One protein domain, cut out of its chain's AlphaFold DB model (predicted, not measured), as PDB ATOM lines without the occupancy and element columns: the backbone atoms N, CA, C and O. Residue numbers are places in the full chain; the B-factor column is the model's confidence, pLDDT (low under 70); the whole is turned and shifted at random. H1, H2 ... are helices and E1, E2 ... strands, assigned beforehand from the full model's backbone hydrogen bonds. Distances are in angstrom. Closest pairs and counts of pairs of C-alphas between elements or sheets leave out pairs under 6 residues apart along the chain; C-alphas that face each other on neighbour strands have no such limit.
ATOM      1  N   SER A  41     -28.973-134.697  22.415       78.19
ATOM      2  CA  SER A  41     -30.020-135.656  22.777       78.19
ATOM      3  C   SER A  41     -29.970-136.121  24.242       78.19
ATOM      4  O   SER A  41     -31.025-136.378  24.824       78.19
ATOM      5  N   ALA A  42     -28.799-136.150  24.891       79.88
ATOM      6  CA  ALA A  42     -28.689-136.496  26.315       79.88
ATOM      7  C   ALA A  42     -29.473-135.513  27.208       79.88
ATOM      8  O   ALA A  42     -30.071-135.896  28.208       79.88
ATOM      9  N   PHE A  43     -29.569-134.248  26.796       85.94
ATOM     10  CA  PHE A  43     -30.245-133.190  27.551       85.94
ATOM     11  C   PHE A  43     -31.770-133.158  27.352       85.94
ATOM     12  O   PHE A  43     -32.458-132.317  27.933       85.94
ATOM     13  N   GLU A  44     -32.331-134.063  26.545       85.62
ATOM     14  CA  GLU A  44     -33.786-134.188  26.406       85.62
ATOM     15  C   GLU A  44     -34.435-134.841  27.639       85.62
ATOM     16  O   GLU A  44     -35.596-134.542  27.955       85.62
ATOM     17  N   THR A  45     -33.672-135.677  28.352       86.75
ATOM     18  CA  THR A  45     -34.085-136.387  29.571       86.75
ATOM     19  C   THR A  45     -34.067-135.455  30.783       86.75
ATOM     20  O   THR A  45     -33.271-134.518  30.849       86.75
ATOM     21  N   ARG A  46     -34.966-135.691  31.749       92.44
ATOM     22  CA  ARG A  46     -34.924-135.020  33.056       92.44
ATOM     23  C   ARG A  46     -34.134-135.877  34.039       92.44
ATOM     24  O   ARG A  46     -34.431-137.059  34.165       92.44
ATOM     25  N   TYR A  47     -33.187-135.255  34.725       92.06
ATOM     26  CA  TYR A  47     -32.325-135.901  35.710       92.06
ATOM     27  C   TYR A  47     -32.680-135.449  37.122       92.06
ATOM     28  O   TYR A  47     -33.008-134.278  37.327       92.06
ATOM     29  N   ASP A  48     -32.600-136.358  38.084       92.56
ATOM     30  CA  ASP A  48     -32.739-136.028  39.499       92.56
ATOM     31  C   ASP A  48     -31.396-135.531  40.051       92.56
ATOM     32  O   ASP A  48     -30.327-135.887  39.548       92.56
ATOM     33  N   THR A  49     -31.434-134.667  41.064       91.94
ATOM     34  CA  THR A  49     -30.236-134.328  41.839       91.94
ATOM     35  C   THR A  49     -30.196-135.127  43.126       91.94
ATOM     36  O   THR A  49     -31.244-135.434  43.696       91.94
ATOM     37  N   THR A  50     -28.998-135.346  43.669       90.94
ATOM     38  CA  THR A  50     -28.874-135.698  45.085       90.94
ATOM     39  C   THR A  50     -29.587-134.649  45.940       90.94
ATOM     40  O   THR A  50     -29.745-133.489  45.535       90.94
ATOM     41  N   ASN A  51     -30.018-135.048  47.134       89.00
ATOM     42  CA  ASN A  51     -30.707-134.145  48.045       89.00
ATOM     43  C   ASN A  51     -29.801-132.958  48.420       89.00
ATOM     44  O   ASN A  51     -28.735-133.152  49.000       89.00
ATOM     45  N   ILE A  52     -30.222-131.740  48.069       87.75
ATOM     46  CA  ILE A  52     -29.485-130.496  48.334       87.75
ATOM     47  C   ILE A  52     -29.878-129.859  49.676       87.75
ATOM     48  O   ILE A  52     -29.447-128.745  49.985       87.75
ATOM     49  N   TRP A  53     -30.695-130.543  50.484       82.38
ATOM     50  CA  TRP A  53     -31.064-130.071  51.813       82.38
ATOM     51  C   TRP A  53     -29.819-129.802  52.667       82.38
ATOM     52  O   TRP A  53     -28.953-130.660  52.804       82.38
ATOM     53  N   ASP A  54     -29.729-128.588  53.215       82.75
ATOM     54  CA  ASP A  54     -28.570-128.065  53.965       82.75
ATOM     55  C   ASP A  54     -27.206-128.141  53.237       82.75
ATOM     56  O   ASP A  54     -26.150-127.951  53.835       82.75
ATOM     57  N   SER A  55     -27.213-128.355  51.919       85.69
ATOM     58  CA  SER A  55     -26.023-128.341  51.068       85.69
ATOM     59  C   SER A  55     -26.064-127.172  50.078       85.69
ATOM     60  O   SER A  55     -27.120-126.645  49.711       85.69
ATOM     61  N   GLN A  56     -24.886-126.731  49.633       85.94
ATOM     62  CA  GLN A  56     -24.745-125.761  48.541       85.94
ATOM     63  C   GLN A  56     -24.565-126.434  47.179       85.94
ATOM     64  O   GLN A  56     -24.709-125.768  46.153       85.94
ATOM     65  N   GLU A  57     -24.286-127.734  47.165       90.69
ATOM     66  CA  GLU A  57     -23.940-128.502  45.975       90.69
ATOM     67  C   GLU A  57     -24.733-129.808  45.939       90.69
ATOM     68  O   GLU A  57     -24.954-130.444  46.974       90.69
ATOM     69  N   ALA A  58     -25.170-130.209  44.747       91.50
ATOM     70  CA  ALA A  58     -25.817-131.494  44.523       91.50
ATOM     71  C   ALA A  58     -25.341-132.118  43.212       91.50
ATOM     72  O   ALA A  58     -25.209-131.435  42.196       91.50
ATOM     73  N   GLN A  59     -25.097-133.422  43.227       92.19
ATOM     74  CA  GLN A  59     -24.722-134.174  42.039       92.19
ATOM     75  C   GLN A  59     -25.961-134.421  41.176       92.19
ATOM     76  O   GLN A  59     -27.038-134.708  41.694       92.19
ATOM     77  N   VAL A  60     -25.817-134.316  39.858       92.25
ATOM     78  CA  VAL A  60     -26.857-134.715  38.908       92.25
ATOM     79  C   VAL A  60     -26.734-136.216  38.660       92.25
ATOM     80  O   VAL A  60     -25.721-136.689  38.145       92.25
ATOM     81  N   GLU A  61     -27.756-136.972  39.040       88.06
ATOM     82  CA  GLU A  61     -27.762-138.426  38.927       88.06
ATOM     83  C   GLU A  61     -28.112-138.864  37.501       88.06
ATOM     84  O   GLU A  61     -29.016-138.328  36.862       88.06
ATOM     85  N   GLY A  62     -27.386-139.855  36.979       81.06
ATOM     86  CA  GLY A  62     -27.659-140.450  35.666       81.06
ATOM     87  C   GLY A  62     -27.185-139.643  34.449       81.06
ATOM     88  O   GLY A  62     -27.283-140.150  33.331       81.06
ATOM     89  N   LEU A  63     -26.641-138.434  34.637       85.94
ATOM     90  CA  LEU A  63     -25.960-137.675  33.587       85.94
ATOM     91  C   LEU A  63     -24.440-137.814  33.739       85.94
ATOM     92  O   LEU A  63     -23.832-137.172  34.594       85.94
ATOM     93  N   THR A  64     -23.834-138.630  32.880       80.81
ATOM     94  CA  THR A  64     -22.377-138.797  32.808       80.81
ATOM     95  C   THR A  64     -21.831-138.037  31.606       80.81
ATOM     96  O   THR A  64     -22.298-138.235  30.484       80.81
ATOM     97  N   LEU A  65     -20.845-137.179  31.846       83.44
ATOM     98  CA  LEU A  65     -20.117-136.421  30.830       83.44
ATOM     99  C   LEU A  65     -18.766-137.073  30.533       83.44
ATOM    100  O   LEU A  65     -18.256-137.849  31.347       83.44
ATOM    101  N   GLU A  66     -18.159-136.759  29.389       82.19
ATOM    102  CA  GLU A  66     -16.797-137.217  29.132       82.19
ATOM    103  C   GLU A  66     -15.797-136.441  30.010       82.19
ATOM    104  O   GLU A  66     -15.999-135.255  30.299       82.19
ATOM    105  N   PRO A  67     -14.705-137.077  30.473       79.19
ATOM    106  CA  PRO A  67     -13.670-136.376  31.225       79.19
ATOM    107  C   PRO A  67     -13.091-135.201  30.419       79.19
ATOM    108  O   PRO A  67     -12.426-135.400  29.406       79.19
ATOM    109  N   GLY A  68     -13.321-133.974  30.893       79.25
ATOM    110  CA  GLY A  68     -12.899-132.733  30.229       79.25
ATOM    111  C   GLY A  68     -14.043-131.907  29.635       79.25
ATOM    112  O   GLY A  68     -13.832-130.733  29.327       79.25
ATOM    113  N   ASP A  69     -15.251-132.466  29.533       85.00
ATOM    114  CA  ASP A  69     -16.447-131.710  29.169       85.00
ATOM    115  C   ASP A  69     -16.783-130.682  30.256       85.00
ATOM    116  O   ASP A  69     -16.708-130.959  31.455       85.00
ATOM    117  N   SER A  70     -17.216-129.489  29.849       87.38
ATOM    118  CA  SER A  70     -17.684-128.463  30.784       87.38
ATOM    119  C   SER A  70     -19.066-127.942  30.421       87.38
ATOM    120  O   SER A  70     -19.410-127.740  29.252       87.38
ATOM    121  N   ILE A  71     -19.872-127.707  31.452       88.44
ATOM    122  CA  ILE A  71     -21.207-127.133  31.330       88.44
ATOM    123  C   ILE A  71     -21.219-125.812  32.079       88.44
ATOM    124  O   ILE A  71     -20.871-125.743  33.253       88.44
ATOM    125  N   ALA A  72     -21.639-124.755  31.396       86.69
ATOM    126  CA  ALA A  72     -21.762-123.427  31.975       86.69
ATOM    127  C   ALA A  72     -23.184-122.891  31.784       86.69
ATOM    128  O   ALA A  72     -23.818-123.163  30.755       86.69
ATOM    129  N   PRO A  73     -23.706-122.080  32.720       83.94
ATOM    130  CA  PRO A  73     -24.950-121.375  32.476       83.94
ATOM    131  C   PRO A  73     -24.763-120.421  31.294       83.94
ATOM    132  O   PRO A  73     -23.722-119.782  31.120       83.94
ATOM    133  N   THR A  74     -25.793-120.280  30.466       80.31
ATOM    134  CA  THR A  74     -25.804-119.168  29.512       80.31
ATOM    135  C   THR A  74     -25.935-117.850  30.289       80.31
ATOM    136  O   THR A  74     -26.622-117.810  31.302       80.31
ATOM    137  N   ALA A  75     -25.292-116.763  29.840       60.88
ATOM    138  CA  ALA A  75     -25.160-115.491  30.581       60.88
ATOM    139  C   ALA A  75     -26.478-114.804  31.036       60.88
ATOM    140  O   ALA A  75     -26.427-113.748  31.653       60.88
ATOM    141  N   ASN A  76     -27.639-115.398  30.745       61.28
ATOM    142  CA  ASN A  76     -28.976-114.929  31.095       61.28
ATOM    143  C   ASN A  76     -29.833-116.041  31.743       61.28
ATOM    144  O   ASN A  76     -31.033-116.121  31.468       61.28
ATOM    145  N   THR A  77     -29.264-116.946  32.553       60.94
ATOM    146  CA  THR A  77     -30.114-117.863  33.328       60.94
ATOM    147  C   THR A  77     -30.944-117.042  34.319       60.94
ATOM    148  O   THR A  77     -30.422-116.264  35.109       60.94
ATOM    149  N   ILE A  78     -32.266-117.214  34.281       58.56
ATOM    150  CA  ILE A  78     -33.241-116.446  35.084       58.56
ATOM    151  C   ILE A  78     -33.020-116.650  36.605       58.56
ATOM    152  O   ILE A  78     -33.536-115.891  37.421       58.56
ATOM    153  N   PHE A  79     -32.224-117.655  36.983       67.44
ATOM    154  CA  PHE A  79     -32.088-118.163  38.347       67.44
ATOM    155  C   PHE A  79     -30.634-118.269  38.847       67.44
ATOM    156  O   PHE A  79     -30.426-118.790  39.933       67.44
ATOM    157  N   ASN A  80     -29.631-117.768  38.111       78.31
ATOM    158  CA  ASN A  80     -28.220-117.728  38.550       78.31
ATOM    159  C   ASN A  80     -27.645-119.073  39.056       78.31
ATOM    160  O   ASN A  80     -26.862-119.096  40.005       78.31
ATOM    161  N   TRP A  81     -28.039-120.193  38.447       83.81
ATOM    162  CA  TRP A  81     -27.449-121.500  38.745       83.81
ATOM    163  C   TRP A  81     -26.016-121.583  38.222       83.81
ATOM    164  O   TRP A  81     -25.755-121.169  37.090       83.81
ATOM    165  N   ASN A  82     -25.122-122.151  39.031       87.69
ATOM    166  CA  ASN A  82     -23.750-122.465  38.642       87.69
ATOM    167  C   ASN A  82     -23.558-123.982  38.575       87.69
ATOM    168  O   ASN A  82     -24.330-124.743  39.158       87.69
ATOM    169  N   PHE A  83     -22.524-124.407  37.854       90.12
ATOM    170  CA  PHE A  83     -22.215-125.814  37.634       90.12
ATOM    171  C   PHE A  83     -20.716-126.047  37.787       90.12
ATOM    172  O   PHE A  83     -19.913-125.170  37.461       90.12
ATOM    173  N   SER A  84     -20.363-127.233  38.261       89.19
ATOM    174  CA  SER A  84     -19.004-127.757  38.290       89.19
ATOM    175  C   SER A  84     -19.008-129.142  37.657       89.19
ATOM    176  O   SER A  84     -19.942-129.914  37.878       89.19
ATOM    177  N   THR A  85     -17.982-129.457  36.874       87.31
ATOM    178  CA  THR A  85     -17.790-130.797  36.317       87.31
ATOM    179  C   THR A  85     -16.455-131.332  36.807       87.31
ATOM    180  O   THR A  85     -15.425-130.709  36.554       87.31
ATOM    181  N   ASP A  86     -16.466-132.487  37.471       84.75
ATOM    182  CA  ASP A  86     -15.252-133.191  37.887       84.75
ATOM    183  C   ASP A  86     -15.320-134.658  37.454       84.75
ATOM    184  O   ASP A  86     -16.306-135.341  37.710       84.75
ATOM    185  N   ASN A  87     -14.292-135.135  36.749       80.00
ATOM    186  CA  ASN A  87     -14.189-136.513  36.246       80.00
ATOM    187  C   ASN A  87     -15.457-137.056  35.545       80.00
ATOM    188  O   ASN A  87     -15.795-138.231  35.678       80.00
ATOM    189  N   GLY A  88     -16.164-136.206  34.792       79.25
ATOM    190  CA  GLY A  88     -17.394-136.581  34.081       79.25
ATOM    191  C   GLY A  88     -18.671-136.539  34.932       79.25
ATOM    192  O   GLY A  88     -19.755-136.820  34.428       79.25
ATOM    193  N   VAL A  89     -18.574-136.158  36.207       86.31
ATOM    194  CA  VAL A  89     -19.714-135.955  37.104       86.31
ATOM    195  C   VAL A  89     -20.121-134.487  37.102       86.31
ATOM    196  O   VAL A  89     -19.312-133.608  37.405       86.31
ATOM    197  N   LEU A  90     -21.391-134.218  36.793       90.69
ATOM    198  CA  LEU A  90     -21.959-132.875  36.866       90.69
ATOM    199  C   LEU A  90     -22.500-132.590  38.271       90.69
ATOM    200  O   LEU A  90     -23.372-133.297  38.770       90.69
ATOM    201  N   THR A  91     -22.033-131.498  38.865       91.81
ATOM    202  CA  THR A  91     -22.516-130.961  40.139       91.81
ATOM    203  C   THR A  91     -23.183-129.611  39.902       91.81
ATOM    204  O   THR A  91     -22.621-128.726  39.253       91.81
ATOM    205  N   VAL A  92     -24.396-129.441  40.422       91.31
ATOM    206  CA  VAL A  92     -25.128-128.176  40.406       91.31
ATOM    207  C   VAL A  92     -24.917-127.427  41.721       91.31
ATOM    208  O   VAL A  92     -24.966-128.012  42.800       91.31
ATOM    209  N   ILE A  93     -24.697-126.117  41.628       89.56
ATOM    210  CA  ILE A  93     -24.424-125.236  42.765       89.56
ATOM    211  C   ILE A  93     -25.623-124.307  42.974       89.56
ATOM    212  O   ILE A  93     -26.049-123.596  42.053       89.56
ATOM    213  N   ARG A  94     -26.150-124.296  44.203       85.31
ATOM    214  CA  ARG A  94     -27.315-123.508  44.624       85.31
ATOM    215  C   ARG A  94     -27.082-122.000  44.386       85.31
ATOM    216  O   ARG A  94     -26.032-121.472  44.756       85.31
ATOM    217  N   PRO A  95     -28.064-121.260  43.831       84.06
ATOM    218  CA  PRO A  95     -27.983-119.808  43.705       84.06
ATOM    219  C   PRO A  95     -27.902-119.132  45.077       84.06
ATOM    220  O   PRO A  95     -28.625-119.493  46.002       84.06
ATOM    221  N   SER A  96     -27.082-118.087  45.198       78.12
ATOM    222  CA  SER A  96     -26.849-117.386  46.472       78.12
ATOM    223  C   SER A  96     -28.068-116.635  47.020       78.12
ATOM    224  O   SER A  96     -28.118-116.324  48.208       78.12
ATOM    225  N   SER A  97     -29.059-116.327  46.180       78.38
ATOM    226  CA  SER A  97     -30.284-115.645  46.601       78.38
ATOM    227  C   SER A  97     -31.455-116.618  46.722       78.38
ATOM    228  O   SER A  97     -31.804-117.285  45.746       78.38
ATOM    229  N   THR A  98     -32.154-116.588  47.857       71.31
ATOM    230  CA  THR A  98     -33.354-117.402  48.127       71.31
ATOM    231  C   THR A  98     -34.444-117.234  47.064       71.31
ATOM    232  O   THR A  98     -35.128-118.190  46.728       71.31
ATOM    233  N   ALA A  99     -34.581-116.039  46.478       73.19
ATOM    234  CA  ALA A  99     -35.562-115.765  45.423       73.19
ATOM    235  C   ALA A  99     -35.226-116.415  44.061       73.19
ATOM    236  O   ALA A  99     -36.102-116.525  43.202       73.19
ATOM    237  N   ALA A 100     -33.965-116.808  43.852       73.69
ATOM    238  CA  ALA A 100     -33.504-117.458  42.626       73.69
ATOM    239  C   ALA A 100     -33.452-118.987  42.753       73.69
ATOM    240  O   ALA A 100     -33.510-119.678  41.738       73.69
ATOM    241  N   PHE A 101     -33.393-119.521  43.976       83.56
ATOM    242  CA  PHE A 101     -33.481-120.957  44.211       83.56
ATOM    243  C   PHE A 101     -34.910-121.467  43.975       83.56
ATOM    244  O   PHE A 101     -35.892-120.863  44.407       83.56
ATOM    245  N   ARG A 102     -35.019-122.595  43.272       82.25
ATOM    246  CA  ARG A 102     -36.270-123.326  43.056       82.25
ATOM    247  C   ARG A 102     -35.993-124.815  43.211       82.25
ATOM    248  O   ARG A 102     -35.081-125.316  42.559       82.25
ATOM    249  N   SER A 103     -36.778-125.485  44.046       87.50
ATOM    250  CA  SER A 103     -36.815-126.944  44.142       87.50
ATOM    251  C   SER A 103     -37.820-127.541  43.145       87.50
ATOM    252  O   SER A 103     -38.648-126.824  42.568       87.50
ATOM    253  N   GLY A 104     -37.737-128.853  42.915       88.12
ATOM    254  CA  GLY A 104     -38.554-129.582  41.945       88.12
ATOM    255  C   GLY A 104     -38.078-129.409  40.500       88.12
ATOM    256  O   GLY A 104     -36.893-129.224  40.232       88.12
ATOM    257  N   ASN A 105     -39.004-129.467  39.541       90.69
ATOM    258  CA  ASN A 105     -38.669-129.413  38.115       90.69
ATOM    259  C   ASN A 105     -38.138-128.032  37.693       90.69
ATOM    260  O   ASN A 105     -38.888-127.052  37.646       90.69
ATOM    261  N   VAL A 106     -36.860-127.974  37.315       88.81
ATOM    262  CA  VAL A 106     -36.166-126.771  36.841       88.81
ATOM    263  C   VAL A 106     -35.543-127.035  35.472       88.81
ATOM    264  O   VAL A 106     -34.877-128.043  35.260       88.81
ATOM    265  N   ASP A 107     -35.733-126.099  34.543       90.00
ATOM    266  CA  ASP A 107     -35.152-126.150  33.202       90.00
ATOM    267  C   ASP A 107     -34.153-124.994  33.052       90.00
ATOM    268  O   ASP A 107     -34.526-123.820  33.150       90.00
ATOM    269  N   ILE A 108     -32.874-125.317  32.844       88.31
ATOM    270  CA  ILE A 108     -31.771-124.352  32.867       88.31
ATOM    271  C   ILE A 108     -31.092-124.302  31.493       88.31
ATOM    272  O   ILE A 108     -30.552-125.311  31.040       88.31
ATOM    273  N   PRO A 109     -31.066-123.147  30.807       89.31
ATOM    274  CA  PRO A 109     -30.358-123.023  29.539       89.31
ATOM    275  C   PRO A 109     -28.842-122.997  29.767       89.31
ATOM    276  O   PRO A 109     -28.302-122.065  30.379       89.31
ATOM    277  N   VAL A 110     -28.153-123.994  29.220       89.75
ATOM    278  CA  VAL A 110     -26.718-124.226  29.403       89.75
ATOM    279  C   VAL A 110     -25.958-124.177  28.080       89.75
ATOM    280  O   VAL A 110     -26.501-124.389  26.993       89.75
ATOM    281  N   LYS A 111     -24.673-123.857  28.188       90.31
ATOM    282  CA  LYS A 111     -23.675-123.996  27.137       90.31
ATOM    283  C   LYS A 111     -22.811-125.202  27.490       90.31
ATOM    284  O   LYS A 111     -22.233-125.225  28.575       90.31
ATOM    285  N   VAL A 112     -22.733-126.166  26.583       90.06
ATOM    286  CA  VAL A 112     -21.899-127.360  26.721       90.06
ATOM    287  C   VAL A 112     -20.660-127.162  25.859       90.06
ATOM    288  O   VAL A 112     -20.767-126.768  24.695       90.06
ATOM    289  N   THR A 113     -19.495-127.390  26.453       89.75
ATOM    290  CA  THR A 113     -18.186-127.313  25.803       89.75
ATOM    291  C   THR A 113     -17.540-128.688  25.939       89.75
ATOM    292  O   THR A 113     -16.963-128.967  26.994       89.75
ATOM    293  N   PRO A 114     -17.705-129.568  24.935       86.12
ATOM    294  CA  PRO A 114     -17.084-130.885  24.948       86.12
ATOM    295  C   PRO A 114     -15.553-130.796  24.923       86.12
ATOM    296  O   PRO A 114     -15.003-129.835  24.378       86.12
ATOM    297  N   ALA A 115     -14.866-131.804  25.460       82.25
ATOM    298  CA  ALA A 115     -13.408-131.915  25.388       82.25
ATOM    299  C   ALA A 115     -12.915-132.013  23.931       82.25
ATOM    300  O   ALA A 115     -11.907-131.406  23.563       82.25
ATOM    301  N   GLU A 116     -13.668-132.731  23.093       74.44
ATOM    302  CA  GLU A 116     -13.457-132.839  21.651       74.44
ATOM    303  C   GLU A 116     -14.757-132.504  20.902       74.44
ATOM    304  O   GLU A 116     -15.653-133.334  20.763       74.44
ATOM    305  N   GLY A 117     -14.889-131.271  20.406       74.00
ATOM    306  CA  GLY A 117     -16.059-130.875  19.621       74.00
ATOM    307  C   GLY A 117     -16.310-129.374  19.577       74.00
ATOM    308  O   GLY A 117     -15.559-128.574  20.131       74.00
ATOM    309  N   GLU A 118     -17.389-128.997  18.895       82.12
ATOM    310  CA  GLU A 118     -17.866-127.615  18.855       82.12
ATOM    311  C   GLU A 118     -18.824-127.347  20.016       82.12
ATOM    312  O   GLU A 118     -19.670-128.174  20.365       82.12
ATOM    313  N   GLU A 119     -18.717-126.155  20.593       87.88
ATOM    314  CA  GLU A 119     -19.608-125.711  21.658       87.88
ATOM    315  C   GLU A 119     -21.055-125.608  21.160       87.88
ATOM    316  O   GLU A 119     -21.334-125.023  20.108       87.88
ATOM    317  N   TYR A 120     -22.008-126.082  21.961       87.56
ATOM    318  CA  TYR A 120     -23.429-125.975  21.638       87.56
ATOM    319  C   TYR A 120     -24.266-125.530  22.838       87.56
ATOM    320  O   TYR A 120     -23.828-125.506  23.990       87.56
ATOM    321  N   ARG A 121     -25.495-125.093  22.554       89.31
ATOM    322  CA  ARG A 121     -26.453-124.626  23.563       89.31
ATOM    323  C   ARG A 121     -27.606-125.603  23.657       89.31
ATOM    324  O   ARG A 121     -28.166-125.990  22.638       89.31
ATOM    325  N   THR A 122     -27.981-125.944  24.879       90.12
ATOM    326  CA  THR A 122     -29.094-126.849  25.169       90.12
ATOM    327  C   THR A 122     -29.776-126.448  26.480       90.12
ATOM    328  O   THR A 122     -29.424-125.436  27.092       90.12
ATOM    329  N   THR A 123     -30.800-127.189  26.895       90.06
ATOM    330  CA  THR A 123     -31.503-126.981  28.165       90.06
ATOM    331  C   THR A 123     -31.283-128.184  29.062       90.06
ATOM    332  O   THR A 123     -31.744-129.271  28.743       90.06
ATOM    333  N   LEU A 124     -30.618-127.980  30.194       90.56
ATOM    334  CA  LEU A 124     -30.486-128.986  31.234       90.56
ATOM    335  C   LEU A 124     -31.789-129.048  32.037       90.56
ATOM    336  O   LEU A 124     -32.204-128.055  32.638       90.56
ATOM    337  N   ARG A 125     -32.446-130.207  32.025       92.38
ATOM    338  CA  ARG A 125     -33.709-130.450  32.726       92.38
ATOM    339  C   ARG A 125     -33.425-131.217  34.009       92.38
ATOM    340  O   ARG A 125     -33.049-132.383  33.950       92.38
ATOM    341  N   LEU A 126     -33.619-130.571  35.152       92.19
ATOM    342  CA  LEU A 126     -33.361-131.146  36.470       92.19
ATOM    343  C   LEU A 126     -34.645-131.272  37.285       92.19
ATOM    344  O   LEU A 126     -35.590-130.500  37.103       92.19
ATOM    345  N   ASN A 127     -34.673-132.228  38.196       92.62
ATOM    346  CA  ASN A 127     -35.572-132.260  39.333       92.62
ATOM    347  C   ASN A 127     -34.724-132.073  40.599       92.62
ATOM    348  O   ASN A 127     -33.968-132.957  40.989       92.62
ATOM    349  N   ILE A 128     -34.798-130.877  41.180       91.00
ATOM    350  CA  ILE A 128     -34.003-130.478  42.342       91.00
ATOM    351  C   ILE A 128     -34.665-131.025  43.609       91.00
ATOM    352  O   ILE A 128     -35.711-130.518  44.029       91.00
ATOM    353  N   VAL A 129     -34.040-132.028  44.224       88.81
ATOM    354  CA  VAL A 129     -34.490-132.616  45.493       88.81
ATOM    355  C   VAL A 129     -33.992-131.746  46.650       88.81
ATOM    356  O   VAL A 129     -32.789-131.604  46.837       88.81
TER     357      VAL A 129
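What this domain is: This is residues 41 to 129 of the 779 residues of an uncharacterized protein of Corynebacterium sp. zg-917 (UniProt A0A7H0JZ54). Picture a small sandwich of two twisted sheets face to face, their strands crossed, which come near each other at both edges, E1 by E2 and E3 by E4, like a flattened, nearly closed barrel. One short helix, H1, sits outside beside E7 at the start of the printed part. You have 89 residues, running H1, E1, E2, E3, E4, E5, E6, E7; one sheet is mixed, in the order E1, E7, E6, E3, and the other antiparallel, in the order E2, E5, E4. The class is mostly strand, and the whole is compact, with a radius of gyration of the C-alphas of 12.2 A and spans of 36 by 24 by 21 A.

Where its parts are: Find C-alpha 41 at (-30.020, -135.656, 22.777); there H1 begins, residues 41 to 44, 5.4 A long. Next comes E1, residues 46 to 48, 6.9 A. Look then for E2, residues 57 to 64, 16.8 A, which bends by 77 degrees at residue 61. E3, residues 70 to 73, covers 10.3 A; E4, residues 82 to 86, 13.7 A; and E5, residues 89 to 93, 13.0 A. E6, residues 104 to 113, starts at C-alpha 104, (-38.554, -129.582, 41.945), runs 26.1 A and bends by 56 degrees at residue 109. E7, residues 120 to 128, runs 23.7 A to C-alpha 128 at (-34.003, -130.478, 42.342).

How they stand to each other: Start with the larger sheet, which is strongly twisted. The hairpin E6 and E7 is antiparallel, with N 108 to O 124 at 2.8 A. Beside E7, edge strand E1 is parallel, with N 127 to O 47 at 2.8 A. Beside E6, edge strand E3 is antiparallel, with N 72 to O 111 at 2.9 A. In the other sheet, only just strongly twisted at 4.4 A off its best plane, look at the hairpin E4 and E5, with N 91 to O 84 at 2.8 A, and at antiparallel E2 and E5, with N 58 to O 92 at 2.9 A. The two sheets form a sandwich, two sheets face to face, with their strands at 61 degrees. At one edge the closest C-alphas of E1 and E2, Asp 48 and Glu 61, are 5.6 A apart; at the other, those of E3 and E4, Ser 70 and Thr 85, are 6.0 A apart. H1 is on the larger sheet at a height over the sheet of 5.8 A, over none of its strands; its closest C-alpha pair with E7 is Phe 43 and Leu 124, 5.6 A. H1 is too short for an O i to N i+4 pair; its one O i to N i+3 pair is within range.

The domain as a whole: The two C-alphas farthest apart, Asp 54 and Glu 118, are 36.7 A apart. The printed part has no cut, and no link is long. The mean pLDDT of the printed part is 84.6; look to residues 75 to 79 for the values under 70.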